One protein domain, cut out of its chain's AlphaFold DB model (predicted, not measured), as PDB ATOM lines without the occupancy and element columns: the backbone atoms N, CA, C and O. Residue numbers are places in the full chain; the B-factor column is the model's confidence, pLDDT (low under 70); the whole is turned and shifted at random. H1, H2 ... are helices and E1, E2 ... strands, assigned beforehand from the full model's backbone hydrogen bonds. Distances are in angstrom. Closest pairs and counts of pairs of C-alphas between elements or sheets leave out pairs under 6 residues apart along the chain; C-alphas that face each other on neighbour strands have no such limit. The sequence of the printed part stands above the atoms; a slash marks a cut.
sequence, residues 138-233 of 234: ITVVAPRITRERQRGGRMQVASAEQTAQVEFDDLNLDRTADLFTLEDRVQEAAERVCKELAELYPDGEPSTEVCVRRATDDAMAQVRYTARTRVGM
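AT A GLANCE: This is residues 138 to 233 of the 234 residues of the protein "UrcA family protein" of Lysobacter sp. Alg18-2.2 (UniProt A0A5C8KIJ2). A long hairpin of two strands, E1 and E2, packs on a hairpin of two long helices; H1 packs on both strands, H2 on E1. The 96 printed residues hold E1, E2, H1 and H2 in that order, an antiparallel sheet E1 - E2 and a mixed class. The whole is a loose rod, radius of gyration of the C-alphas 16.4 A, spanning 56 by 24 by 18 A.

HOW THE PARTS SIT: E1, residues 138 to 149, and E2, residues 155 to 167, form an antiparallel hairpin at 163 degrees; N 140 and O 164 are within hydrogen-bond range at 2.8 A. H1, residues 176 to 200, comes closest to E2 at the C-alphas of Ala 189 and Ala 164, 6.4 A. H2, residues 208 to 231, comes closest to E1 at the C-alphas of Ala 219 and Val 140, 5.4 A. E2 and H2 are apart. H1 and H2, a helical hairpin, touch, closest at the C-alphas of Ala 190 and Val 212, 5.2 A. They run opposite ways at 36 degrees, only just a steep tilt. Every O i to N i+4 pair is within hydrogen-bond range in H1 and H2.

IN THESE COORDINATES: E1 begins at C-alpha 138 (167.529, 167.228, 243.006) and measures 34.7 A, E2 38.8 A, H1 36.4 A and H2 34.7 A, ending at C-alpha 231 (165.278, 152.982, 233.142).

THE WHOLE: The C-alphas farthest apart, of Gly 152 and Arg 175, are 56.8 A apart. The printed part has no cut and no long link; residue 233 is under pLDDT 70.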
ATOM      1  N   ILE A 138     166.086 167.150 243.261       93.38
ATOM      2  CA  ILE A 138     167.529 167.228 243.006       93.38
ATOM      3  C   ILE A 138     168.102 168.308 243.911       93.38
ATOM      4  O   ILE A 138     167.527 169.390 244.035       93.38
ATOM      5  N   THR A 139     169.241 168.027 244.541       94.88
ATOM      6  CA  THR A 139     169.906 169.002 245.411       94.88
ATOM      7  C   THR A 139     171.032 169.690 244.654       94.88
ATOM      8  O   THR A 139     172.015 169.059 244.264       94.88
ATOM      9  N   VAL A 140     170.901 171.002 244.485       96.56
ATOM     10  CA  VAL A 140     171.938 171.884 243.951       96.56
ATOM     11  C   VAL A 140     172.782 172.376 245.120       96.56
ATOM     12  O   VAL A 140     172.264 173.046 246.013       96.56
ATOM     13  N   VAL A 141     174.071 172.036 245.129       97.12
ATOM     14  CA  VAL A 141     175.025 172.447 246.169       97.12
ATOM     15  C   VAL A 141     176.009 173.444 245.569       97.12
ATOM     16  O   VAL A 141     176.673 173.142 244.579       97.12
ATOM     17  N   ALA A 142     176.113 174.628 246.168       96.06
ATOM     18  CA  ALA A 142     177.025 175.677 245.730       96.06
ATOM     19  C   ALA A 142     178.118 175.910 246.789       96.06
ATOM     20  O   ALA A 142     177.829 176.472 247.850       96.06
ATOM     21  N   PRO A 143     179.371 175.494 246.534       94.19
ATOM     22  CA  PRO A 143     180.475 175.741 247.453       94.19
ATOM     23  C   PRO A 143     181.122 177.112 247.204       94.19
ATOM     24  O   PRO A 143     181.417 177.481 246.063       94.19
ATOM     25  N   ARG A 144     181.430 177.841 248.283       92.25
ATOM     26  CA  ARG A 144     182.234 179.071 248.259       92.25
ATOM     27  C   ARG A 144     183.287 179.049 249.362       92.25
ATOM     28  O   ARG A 144     182.993 178.901 250.543       92.25
ATOM     29  N   ILE A 145     184.541 179.203 248.968       92.75
ATOM     30  CA  ILE A 145     185.701 179.209 249.852       92.75
ATOM     31  C   ILE A 145     185.965 180.648 250.286       92.75
ATOM     32  O   ILE A 145     186.153 181.540 249.459       92.75
ATOM     33  N   THR A 146     186.016 180.868 251.591       91.38
ATOM     34  CA  THR A 146     186.325 182.154 252.206       91.38
ATOM     35  C   THR A 146     187.582 182.028 253.056       91.38
ATOM     36  O   THR A 146     187.986 180.947 253.492       91.38
ATOM     37  N   ARG A 147     188.280 183.146 253.244       89.25
ATOM     38  CA  ARG A 147     189.490 183.196 254.066       89.25
ATOM     39  C   ARG A 147     189.193 184.071 255.266       89.25
ATOM     40  O   ARG A 147     189.105 185.287 255.133       89.25
ATOM     41  N   GLU A 148     189.042 183.458 256.431       87.19
ATOM     42  CA  GLU A 148     188.795 184.187 257.668       87.19
ATOM     43  C   GLU A 148     190.105 184.365 258.442       87.19
ATOM     44  O   GLU A 148     190.924 183.448 258.576       87.19
ATOM     45  N   ARG A 149     190.336 185.577 258.955       84.56
ATOM     46  CA  ARG A 149     191.499 185.867 259.794       84.56
ATOM     47  C   ARG A 149     191.144 185.578 261.248       84.56
ATOM     48  O   ARG A 149     190.464 186.368 261.895       84.56
ATOM     49  N   GLN A 150     191.657 184.477 261.788       87.00
ATOM     50  CA  GLN A 150     191.439 184.143 263.193       87.00
ATOM     51  C   GLN A 150     192.161 185.154 264.110       87.00
ATOM     52  O   GLN A 150     193.248 185.647 263.778       87.00
ATOM     53  N   ARG A 151     191.595 185.441 265.297       82.12
ATOM     54  CA  ARG A 151     192.278 186.192 266.372       82.12
ATOM     55  C   ARG A 151     193.594 185.479 266.714       82.12
ATOM     56  O   ARG A 151     193.583 184.417 267.322       82.12
ATOM     57  N   GLY A 152     194.716 186.038 266.265       89.69
ATOM     58  CA  GLY A 152     196.037 185.391 266.310       89.69
ATOM     59  C   GLY A 152     196.796 185.420 264.979       89.69
ATOM     60  O   GLY A 152     197.948 185.006 264.923       89.69
ATOM     61  N   GLY A 153     196.182 185.926 263.904       88.69
ATOM     62  CA  GLY A 153     196.876 186.246 262.653       88.69
ATOM     63  C   GLY A 153     197.089 185.071 261.698       88.69
ATOM     64  O   GLY A 153     197.607 185.286 260.606       88.69
ATOM     65  N   ARG A 154     196.655 183.857 262.056       88.31
ATOM     66  CA  ARG A 154     196.605 182.726 261.123       88.31
ATOM     67  C   ARG A 154     195.361 182.858 260.240       88.31
ATOM     68  O   ARG A 154     194.260 183.060 260.751       88.31
ATOM     69  N   MET A 155     195.543 182.772 258.924       86.56
ATOM     70  CA  MET A 155     194.432 182.658 257.977       86.56
ATOM     71  C   MET A 155     193.892 181.232 258.026       86.56
ATOM     72  O   MET A 155     194.662 180.287 257.841       86.56
ATOM     73  N   GLN A 156     192.594 181.080 258.271       87.75
ATOM     74  CA  GLN A 156     191.902 179.808 258.111       87.75
ATOM     75  C   GLN A 156     191.068 179.846 256.835       87.75
ATOM     76  O   GLN A 156     190.454 180.860 256.502       87.75
ATOM     77  N   VAL A 157     191.089 178.735 256.107       89.06
ATOM     78  CA  VAL A 157     190.199 178.523 254.971       89.06
ATOM     79  C   VAL A 157     188.883 178.013 255.543       89.06
ATOM     80  O   VAL A 157     188.855 176.932 256.126       89.06
ATOM     81  N   ALA A 158     187.825 178.806 255.413       90.31
ATOM     82  CA  ALA A 158     186.469 178.409 255.753       90.31
ATOM     83  C   ALA A 158     185.710 178.107 254.455       90.31
ATOM     84  O   ALA A 158     185.888 178.785 253.444       90.31
ATOM     85  N   SER A 159     184.885 177.066 254.452       91.19
ATOM     86  CA  SER A 159     183.985 176.761 253.341       91.19
ATOM     87  C   SER A 159     182.563 177.110 253.754       91.19
ATOM     88  O   SER A 159     182.047 176.559 254.725       91.19
ATOM     89  N   ALA A 160     181.942 178.029 253.022       93.88
ATOM     90  CA  ALA A 160     180.511 178.262 253.086       93.88
ATOM     91  C   ALA A 160     179.839 177.433 251.991       93.88
ATOM     92  O   ALA A 160     180.275 177.432 250.839       93.88
ATOM     93  N   GLU A 161     178.775 176.732 252.351       95.00
ATOM     94  CA  GLU A 161     177.978 175.944 251.419       95.00
ATOM     95  C   GLU A 161     176.521 176.352 251.566       95.00
ATOM     96  O   GLU A 161     176.036 176.593 252.674       95.00
ATOM     97  N   GLN A 162     175.826 176.438 250.437       96.25
ATOM     98  CA  GLN A 162     174.392 176.661 250.418       96.25
ATOM     99  C   GLN A 162     173.746 175.701 249.425       96.25
ATOM    100  O   GLN A 162     174.311 175.385 248.374       96.25
ATOM    101  N   THR A 163     172.570 175.203 249.797       96.44
ATOM    102  CA  THR A 163     171.856 174.165 249.058       96.44
ATOM    103  C   THR A 163     170.469 174.641 248.660       96.44
ATOM    104  O   THR A 163     169.760 175.213 249.487       96.44
ATOM    105  N   ALA A 164     170.053 174.337 247.435       96.94
ATOM    106  CA  ALA A 164     168.670 174.472 246.991       96.94
ATOM    107  C   ALA A 164     168.141 173.126 246.498       96.94
ATOM    108  O   ALA A 164     168.860 172.370 245.848       96.94
ATOM    109  N   GLN A 165     166.877 172.841 246.798       95.94
ATOM    110  CA  GLN A 165     166.174 171.690 246.243       95.94
ATOM    111  C   GLN A 165     165.376 172.126 245.016       95.94
ATOM    112  O   GLN A 165     164.760 173.193 245.019       95.94
ATOM    113  N   VAL A 166     165.417 171.301 243.972       96.88
ATOM    114  CA  VAL A 166     164.651 171.469 242.737       96.88
ATOM    115  C   VAL A 166     163.726 170.272 242.601       96.88
ATOM    116  O   VAL A 166     164.194 169.144 242.449       96.88
ATOM    117  N   GLU A 167     162.426 170.526 242.683       94.69
ATOM    118  CA  GLU A 167     161.378 169.523 242.501       94.69
ATOM    119  C   GLU A 167     161.163 169.253 241.001       94.69
ATOM    120  O   GLU A 167     161.213 170.167 240.166       94.69
ATOM    121  N   PHE A 168     160.997 167.976 240.656       94.62
ATOM    122  CA  PHE A 168     160.808 167.508 239.278       94.62
ATOM    123  C   PHE A 168     159.724 166.426 239.168       94.62
ATOM    124  O   PHE A 168     159.696 165.665 238.203       94.62
ATOM    125  N   ASP A 169     158.840 166.328 240.159       93.44
ATOM    126  CA  ASP A 169     157.701 165.405 240.190       93.44
ATOM    127  C   ASP A 169     156.718 165.626 239.030       93.44
ATOM    128  O   ASP A 169     156.082 164.677 238.566       93.44
ATOM    129  N   ASP A 170     156.646 166.849 238.505       94.56
ATOM    130  CA  ASP A 170     155.831 167.220 237.349       94.56
ATOM    131  C   ASP A 170     156.478 166.887 235.989       94.56
ATOM    132  O   ASP A 170     155.812 166.972 234.954       94.56
ATOM    133  N   LEU A 171     157.756 166.495 235.973       94.88
ATOM    134  CA  LEU A 171     158.550 166.306 234.758       94.88
ATOM    135  C   LEU A 171     158.793 164.823 234.455       94.88
ATOM    136  O   LEU A 171     159.214 164.034 235.305       94.88
ATOM    137  N   ASN A 172     158.605 164.430 233.192       93.06
ATOM    138  CA  ASN A 172     158.937 163.089 232.735       93.06
ATOM    139  C   ASN A 172     160.352 163.053 232.145       93.06
ATOM    140  O   ASN A 172     160.561 163.384 230.982       93.06
ATOM    141  N   LEU A 173     161.317 162.556 232.925       92.38
ATOM    142  CA  LEU A 173     162.728 162.465 232.519       92.38
ATOM    143  C   LEU A 173     162.986 161.571 231.287       92.38
ATOM    144  O   LEU A 173     164.080 161.625 230.728       92.38
ATOM    145  N   ASP A 174     162.003 160.775 230.846       92.38
ATOM    146  CA  ASP A 174     162.083 160.016 229.590       92.38
ATOM    147  C   ASP A 174     161.907 160.928 228.356       92.38
ATOM    148  O   ASP A 174     162.275 160.558 227.239       92.38
ATOM    149  N   ARG A 175     161.329 162.126 228.530       94.38
ATOM    150  CA  ARG A 175     161.107 163.110 227.465       94.38
ATOM    151  C   ARG A 175     162.239 164.126 227.433       94.38
ATOM    152  O   ARG A 175     162.508 164.817 228.409       94.38
ATOM    153  N   THR A 176     162.832 164.315 226.258       94.88
ATOM    154  CA  THR A 176     163.907 165.300 226.064       94.88
ATOM    155  C   THR A 176     163.467 166.731 226.401       94.88
ATOM    156  O   THR A 176     164.254 167.490 226.953       94.88
ATOM    157  N   ALA A 177     162.216 167.103 226.103       96.31
ATOM    158  CA  ALA A 177     161.681 168.437 226.407       96.31
ATOM    159  C   ALA A 177     161.627 168.723 227.920       96.31
ATOM    160  O   ALA A 177     161.992 169.810 228.369       96.31
ATOM    161  N   ASP A 178     161.232 167.723 228.705       95.88
ATOM    162  CA  ASP A 178     161.134 167.834 230.159       95.88
ATOM    163  C   ASP A 178     162.539 167.860 230.788       95.88
ATOM    164  O   ASP A 178     162.762 168.562 231.771       95.88
ATOM    165  N   LEU A 179     163.518 167.176 230.176       95.50
ATOM    166  CA  LEU A 179     164.923 167.244 230.587       95.50
ATOM    167  C   LEU A 179     165.507 168.653 230.410       95.50
ATOM    168  O   LEU A 179     166.174 169.137 231.320       95.50
ATOM    169  N   PHE A 180     165.226 169.332 229.293       96.62
ATOM    170  CA  PHE A 180     165.638 170.730 229.106       96.62
ATOM    171  C   PHE A 180     164.957 171.669 230.108       96.62
ATOM    172  O   PHE A 180     165.605 172.542 230.674       96.62
ATOM    173  N   THR A 181     163.671 171.444 230.394       97.56
ATOM    174  CA  THR A 181     162.944 172.224 231.410       97.56
ATOM    175  C   THR A 181     163.563 172.051 232.799       97.56
ATOM    176  O   THR A 181     163.670 173.007 233.565       97.56
ATOM    177  N   LEU A 182     163.997 170.833 233.132       97.00
ATOM    178  CA  LEU A 182     164.705 170.563 234.379       97.00
ATOM    179  C   LEU A 182     166.077 171.245 234.422       97.00
ATOM    180  O   LEU A 182     166.440 171.796 235.457       97.00
ATOM    181  N   GLU A 183     166.827 171.219 233.319       97.50
ATOM    182  CA  GLU A 183     168.128 171.888 233.207       97.50
ATOM    183  C   GLU A 183     168.000 173.399 233.455       97.50
ATOM    184  O   GLU A 183     168.748 173.943 234.269       97.50
ATOM    185  N   ASP A 184     166.987 174.044 232.868       98.25
ATOM    186  CA  ASP A 184     166.682 175.459 233.106       98.25
ATOM    187  C   ASP A 184     166.360 175.733 234.589       98.25
ATOM    188  O   ASP A 184     166.912 176.662 235.184       98.25
ATOM    189  N   ARG A 185     165.526 174.895 235.230       98.12
ATOM    190  CA  ARG A 185     165.193 175.023 236.668       98.12
ATOM    191  C   ARG A 185     166.419 174.854 237.565       98.12
ATOM    192  O   ARG A 185     166.578 175.578 238.549       98.12
ATOM    193  N   VAL A 186     167.287 173.897 237.241       98.12
ATOM    194  CA  VAL A 186     168.545 173.665 237.961       98.12
ATOM    195  C   VAL A 186     169.477 174.862 237.806       98.12
ATOM    196  O   VAL A 186     170.050 175.310 238.802       98.12
ATOM    197  N   GLN A 187     169.597 175.416 236.598       98.31
ATOM    198  CA  GLN A 187     170.406 176.605 236.356       98.31
ATOM    199  C   GLN A 187     169.872 177.819 237.130       98.31
ATOM    200  O   GLN A 187     170.654 178.498 237.792       98.31
ATOM    201  N   GLU A 188     168.562 178.070 237.117       98.31
ATOM    202  CA  GLU A 188     167.953 179.171 237.876       98.31
ATOM    203  C   GLU A 188     168.185 179.015 239.389       98.31
ATOM    204  O   GLU A 188     168.552 179.971 240.083       98.31
ATOM    205  N   ALA A 189     168.046 177.793 239.912       98.25
ATOM    206  CA  ALA A 189     168.340 177.497 241.309       98.25
ATOM    207  C   ALA A 189     169.824 177.729 241.648       98.25
ATOM    208  O   ALA A 189     170.121 178.335 242.681       98.25
ATOM    209  N   ALA A 190     170.743 177.303 240.777       98.25
ATOM    210  CA  ALA A 190     172.177 177.535 240.930       98.25
ATOM    211  C   ALA A 190     172.522 179.033 240.901       98.25
ATOM    212  O   ALA A 190     173.273 179.506 241.755       98.25
ATOM    213  N   GLU A 191     171.945 179.800 239.969       98.44
ATOM    214  CA  GLU A 191     172.113 181.255 239.871       98.44
ATOM    215  C   GLU A 191     171.677 181.967 241.150       98.44
ATOM    216  O   GLU A 191     172.430 182.789 241.682       98.44
ATOM    217  N   ARG A 192     170.503 181.616 241.681       98.25
ATOM    218  CA  ARG A 192     169.986 182.180 242.932       98.25
ATOM    219  C   ARG A 192     170.941 181.931 244.099       98.25
ATOM    220  O   ARG A 192     171.379 182.885 244.737       98.25
ATOM    221  N   VAL A 193     171.317 180.675 244.335       98.25
ATOM    222  CA  VAL A 193     172.169 180.303 245.475       98.25
ATOM    223  C   VAL A 193     173.571 180.912 245.350       98.25
ATOM    224  O   VAL A 193     174.096 181.485 246.303       98.25
ATOM    225  N   CYS A 194     174.185 180.851 244.166       98.19
ATOM    226  CA  CYS A 194     175.512 181.428 243.952       98.19
ATOM    227  C   CYS A 194     175.519 182.957 244.096       98.19
ATOM    228  O   CYS A 194     176.537 183.523 244.509       98.19
ATOM    229  N   LYS A 195     174.411 183.636 243.766       98.19
ATOM    230  CA  LYS A 195     174.259 185.079 243.974       98.19
ATOM    231  C   LYS A 195     174.127 185.427 245.457       98.19
ATOM    232  O   LYS A 195     174.839 186.315 245.912       98.19
ATOM    233  N   GLU A 196     173.307 184.696 246.211       98.00
ATOM    234  CA  GLU A 196     173.183 184.870 247.668       98.00
ATOM    235  C   GLU A 196     174.536 184.677 248.372       98.00
ATOM    236  O   GLU A 196     174.964 185.518 249.164       98.00
ATOM    237  N   LEU A 197     175.291 183.641 247.995       97.25
ATOM    238  CA  LEU A 197     176.654 183.433 248.492       97.25
ATOM    239  C   LEU A 197     177.620 184.564 248.106       97.25
ATOM    240  O   LEU A 197     178.540 184.863 248.866       97.25
ATOM    241  N   ALA A 198     177.446 185.184 246.935       97.25
ATOM    242  CA  ALA A 198     178.268 186.314 246.504       97.25
ATOM    243  C   ALA A 198     177.990 187.590 247.297       97.25
ATOM    244  O   ALA A 198     178.921 188.347 247.566       97.25
ATOM    245  N   GLU A 199     176.737 187.804 247.689       97.44
ATOM    246  CA  GLU A 199     176.333 188.923 248.541       97.44
ATOM    247  C   GLU A 199     176.839 188.741 249.980       97.44
ATOM    248  O   GLU A 199     177.317 189.699 250.587       97.44
ATOM    249  N   LEU A 200     176.811 187.508 250.505       96.50
ATOM    250  CA  LEU A 200     177.323 187.185 251.842       96.50
ATOM    251  C   LEU A 200     178.858 187.203 251.922       96.50
ATOM    252  O   LEU A 200     179.419 187.596 252.946       96.50
ATOM    253  N   TYR A 201     179.541 186.778 250.856       96.25
ATOM    254  CA  TYR A 201     180.994 186.590 250.839       96.25
ATOM    255  C   TYR A 201     181.632 187.179 249.569       96.25
ATOM    256  O   TYR A 201     182.084 186.419 248.698       96.25
ATOM    257  N   PRO A 202     181.722 188.518 249.448       95.19
ATOM    258  CA  PRO A 202     182.199 189.181 248.232       95.19
ATOM    259  C   PRO A 202     183.644 188.804 247.879       95.19
ATOM    260  O   PRO A 202     183.945 188.598 246.705       95.19
ATOM    261  N   ASP A 203     184.499 188.605 248.887       94.12
ATOM    262  CA  ASP A 203     185.905 188.204 248.721       94.12
ATOM    263  C   ASP A 203     186.099 186.680 248.567       94.12
ATOM    264  O   ASP A 203     187.228 186.188 248.521       94.12
ATOM    265  N   GLY A 204     185.006 185.909 248.552       93.69
ATOM    266  CA  GLY A 204     185.043 184.456 248.407       93.69
ATOM    267  C   GLY A 204     185.329 184.001 246.974       93.69
ATOM    268  O   GLY A 204     184.911 184.637 246.009       93.69
ATOM    269  N   GLU A 205     185.991 182.853 246.844       95.44
ATOM    270  CA  GLU A 205     186.253 182.170 245.571       95.44
ATOM    271  C   GLU A 205     185.391 180.895 245.495       95.44
ATOM    272  O   GLU A 205     185.219 180.227 246.514       95.44
ATOM    273  N   PRO A 206     184.861 180.481 244.331       96.56
ATOM    274  CA  PRO A 206     185.069 181.027 242.988       96.56
ATOM    275  C   PRO A 206     184.136 182.208 242.637       96.56
ATOM    276  O   PRO A 206     183.245 182.562 243.406       96.56
ATOM    277  N   SER A 207     184.321 182.803 241.448       96.88
ATOM    278  CA  SER A 207     183.390 183.812 240.912       96.88
ATOM    279  C   SER A 207     181.987 183.231 240.706       96.88
ATOM    280  O   SER A 207     181.828 182.025 240.501       96.88
ATOM    281  N   THR A 208     180.964 184.091 240.709       97.56
ATOM    282  CA  THR A 208     179.558 183.670 240.586       97.56
ATOM    283  C   THR A 208     179.304 182.837 239.327       97.56
ATOM    284  O   THR A 208     178.676 181.794 239.416       97.56
ATOM    285  N   GLU A 209     179.860 183.213 238.172       97.81
ATOM    286  CA  GLU A 209     179.710 182.446 236.922       97.81
ATOM    287  C   GLU A 209     180.299 181.027 237.025       97.81
ATOM    288  O   GLU A 209     179.694 180.051 236.582       97.81
ATOM    289  N   VAL A 210     181.471 180.889 237.655       98.12
ATOM    290  CA  VAL A 210     182.116 179.582 237.854       98.12
ATOM    291  C   VAL A 210     181.357 178.747 238.884       98.12
ATOM    292  O   VAL A 210     181.263 177.532 238.710       98.12
ATOM    293  N   CYS A 211     180.815 179.385 239.925       98.12
ATOM    294  CA  CYS A 211     179.933 178.754 240.904       98.12
ATOM    295  C   CYS A 211     178.698 178.162 240.215       98.12
ATOM    296  O   CYS A 211     178.459 176.966 240.354       98.12
ATOM    297  N   VAL A 212     177.989 178.960 239.406       98.38
ATOM    298  CA  VAL A 212     176.773 178.529 238.697       98.38
ATOM    299  C   VAL A 212     177.072 177.350 237.787       98.38
ATOM    300  O   VAL A 212     176.432 176.313 237.910       98.38
ATOM    301  N   ARG A 213     178.100 177.455 236.934       98.25
ATOM    302  CA  ARG A 213     178.458 176.367 236.015       98.25
ATOM    303  C   ARG A 213     178.753 175.060 236.754       98.25
ATOM    304  O   ARG A 213     178.236 174.023 236.364       98.25
ATOM    305  N   ARG A 214     179.553 175.108 237.829       97.88
ATOM    306  CA  ARG A 214     179.894 173.911 238.619       97.88
ATOM    307  C   ARG A 214     178.675 173.320 239.321       97.88
ATOM    308  O   ARG A 214     178.467 172.118 239.236       97.88
ATOM    309  N   ALA A 215     177.868 174.158 239.967       97.81
ATOM    310  CA  ALA A 215     176.669 173.712 240.670       97.81
ATOM    311  C   ALA A 215     175.656 173.066 239.709       97.81
ATOM    312  O   ALA A 215     175.089 172.022 240.031       97.81
ATOM    313  N   THR A 216     175.477 173.636 238.512       98.31
ATOM    314  CA  THR A 216     174.645 173.044 237.456       98.31
ATOM    315  C   THR A 216     175.225 171.723 236.955       98.31
ATOM    316  O   THR A 216     174.496 170.737 236.887       98.31
ATOM    317  N   ASP A 217     176.525 171.660 236.645       97.88
ATOM    318  CA  ASP A 217     177.182 170.430 236.176       97.88
ATOM    319  C   ASP A 217     177.046 169.284 237.201       97.88
ATOM    320  O   ASP A 217     176.704 168.154 236.834       97.88
ATOM    321  N   ASP A 218     177.253 169.583 238.487       97.00
ATOM    322  CA  ASP A 218     177.147 168.622 239.588       97.00
ATOM    323  C   ASP A 218     175.699 168.142 239.786       97.00
ATOM    324  O   ASP A 218     175.444 166.941 239.922       97.00
ATOM    325  N   ALA A 219     174.725 169.054 239.736       96.88
ATOM    326  CA  ALA A 219     173.307 168.705 239.812       96.88
ATOM    327  C   ALA A 219     172.854 167.876 238.594       96.88
ATOM    328  O   ALA A 219     172.161 166.868 238.747       96.88
ATOM    329  N   MET A 220     173.309 168.212 237.384       96.50
ATOM    330  CA  MET A 220     173.004 167.446 236.171       96.50
ATOM    331  C   MET A 220     173.665 166.063 236.162       96.50
ATOM    332  O   MET A 220     173.120 165.120 235.577       96.50
ATOM    333  N   ALA A 221     174.795 165.883 236.851       96.12
ATOM    334  CA  ALA A 221     175.357 164.558 237.094       96.12
ATOM    335  C   ALA A 221     174.421 163.692 237.960       96.12
ATOM    336  O   ALA A 221     174.219 162.517 237.636       96.12
ATOM    337  N   GLN A 222     173.784 164.275 238.988       93.50
ATOM    338  CA  GLN A 222     172.758 163.590 239.787       93.50
ATOM    339  C   GLN A 222     171.536 163.232 238.932       93.50
ATOM    340  O   GLN A 222     171.073 162.094 238.983       93.50
ATOM    341  N   VAL A 223     171.059 164.149 238.081       94.69
ATOM    342  CA  VAL A 223     169.929 163.890 237.164       94.69
ATOM    343  C   VAL A 223     170.219 162.699 236.254       94.69
ATOM    344  O   VAL A 223     169.406 161.780 236.144       94.69
ATOM    345  N   ARG A 224     171.403 162.669 235.630       93.69
ATOM    346  CA  ARG A 224     171.824 161.565 234.748       93.69
ATOM    347  C   ARG A 224     171.919 160.239 235.495       93.69
ATOM    348  O   ARG A 224     171.589 159.201 234.920       93.69
ATOM    349  N   TYR A 225     172.377 160.260 236.745       91.06
ATOM    350  CA  TYR A 225     172.381 159.078 237.600       91.06
ATOM    351  C   TYR A 225     170.949 158.592 237.854       91.06
ATOM    352  O   TYR A 225     170.632 157.453 237.525       91.06
ATOM    353  N   THR A 226     170.057 159.471 238.316       89.69
ATOM    354  CA  THR A 226     168.647 159.154 238.592       89.69
ATOM    355  C   THR A 226     167.913 158.621 237.359       89.69
ATOM    356  O   THR A 226     167.201 157.619 237.451       89.69
ATOM    357  N   ALA A 227     168.124 159.233 236.190       90.19
ATOM    358  CA  ALA A 227     167.526 158.793 234.932       90.19
ATOM    359  C   ALA A 227     167.965 157.368 234.554       90.19
ATOM    360  O   ALA A 227     167.129 156.532 234.213       90.19
ATOM    361  N   ARG A 228     169.262 157.045 234.681       90.06
ATOM    362  CA  ARG A 228     169.778 155.691 234.406       90.06
ATOM    363  C   ARG A 228     169.184 154.645 235.344       90.06
ATOM    364  O   ARG A 228     168.825 153.560 234.890       90.06
ATOM    365  N   THR A 229     169.061 154.968 236.629       89.31
ATOM    366  CA  THR A 229     168.543 154.034 237.637       89.31
ATOM    367  C   THR A 229     167.060 153.726 237.418       89.31
ATOM    368  O   THR A 229     166.651 152.582 237.589       89.31
ATOM    369  N   ARG A 230     166.257 154.708 236.973       85.12
ATOM    370  CA  ARG A 230     164.831 154.495 236.665       85.12
ATOM    371  C   ARG A 230     164.606 153.623 235.427       85.12
ATOM    372  O   ARG A 230     163.702 152.794 235.438       85.12
ATOM    373  N   VAL A 231     165.424 153.773 234.382       83.19
ATOM    374  CA  VAL A 231     165.278 152.982 233.142       83.19
ATOM    375  C   VAL A 231     165.598 151.502 233.370       83.19
ATOM    376  O   VAL A 231     164.943 150.648 232.786       83.19
ATOM    377  N   GLY A 232     166.560 151.181 234.239       77.56
ATOM    378  CA  GLY A 232     166.948 149.792 234.525       77.56
ATOM    379  C   GLY A 232     165.976 148.999 235.409       77.56
ATOM    380  O   GLY A 232     166.192 147.807 235.604       77.56
ATOM    381  N   MET A 233     164.947 149.642 235.968       69.25
ATOM    382  CA  MET A 233     163.946 149.005 236.839       69.25
ATOM    383  C   MET A 233     162.601 148.731 236.142       69.25
ATOM    384  O   MET A 233     161.688 148.225 236.792       69.25
TER     385      MET A 233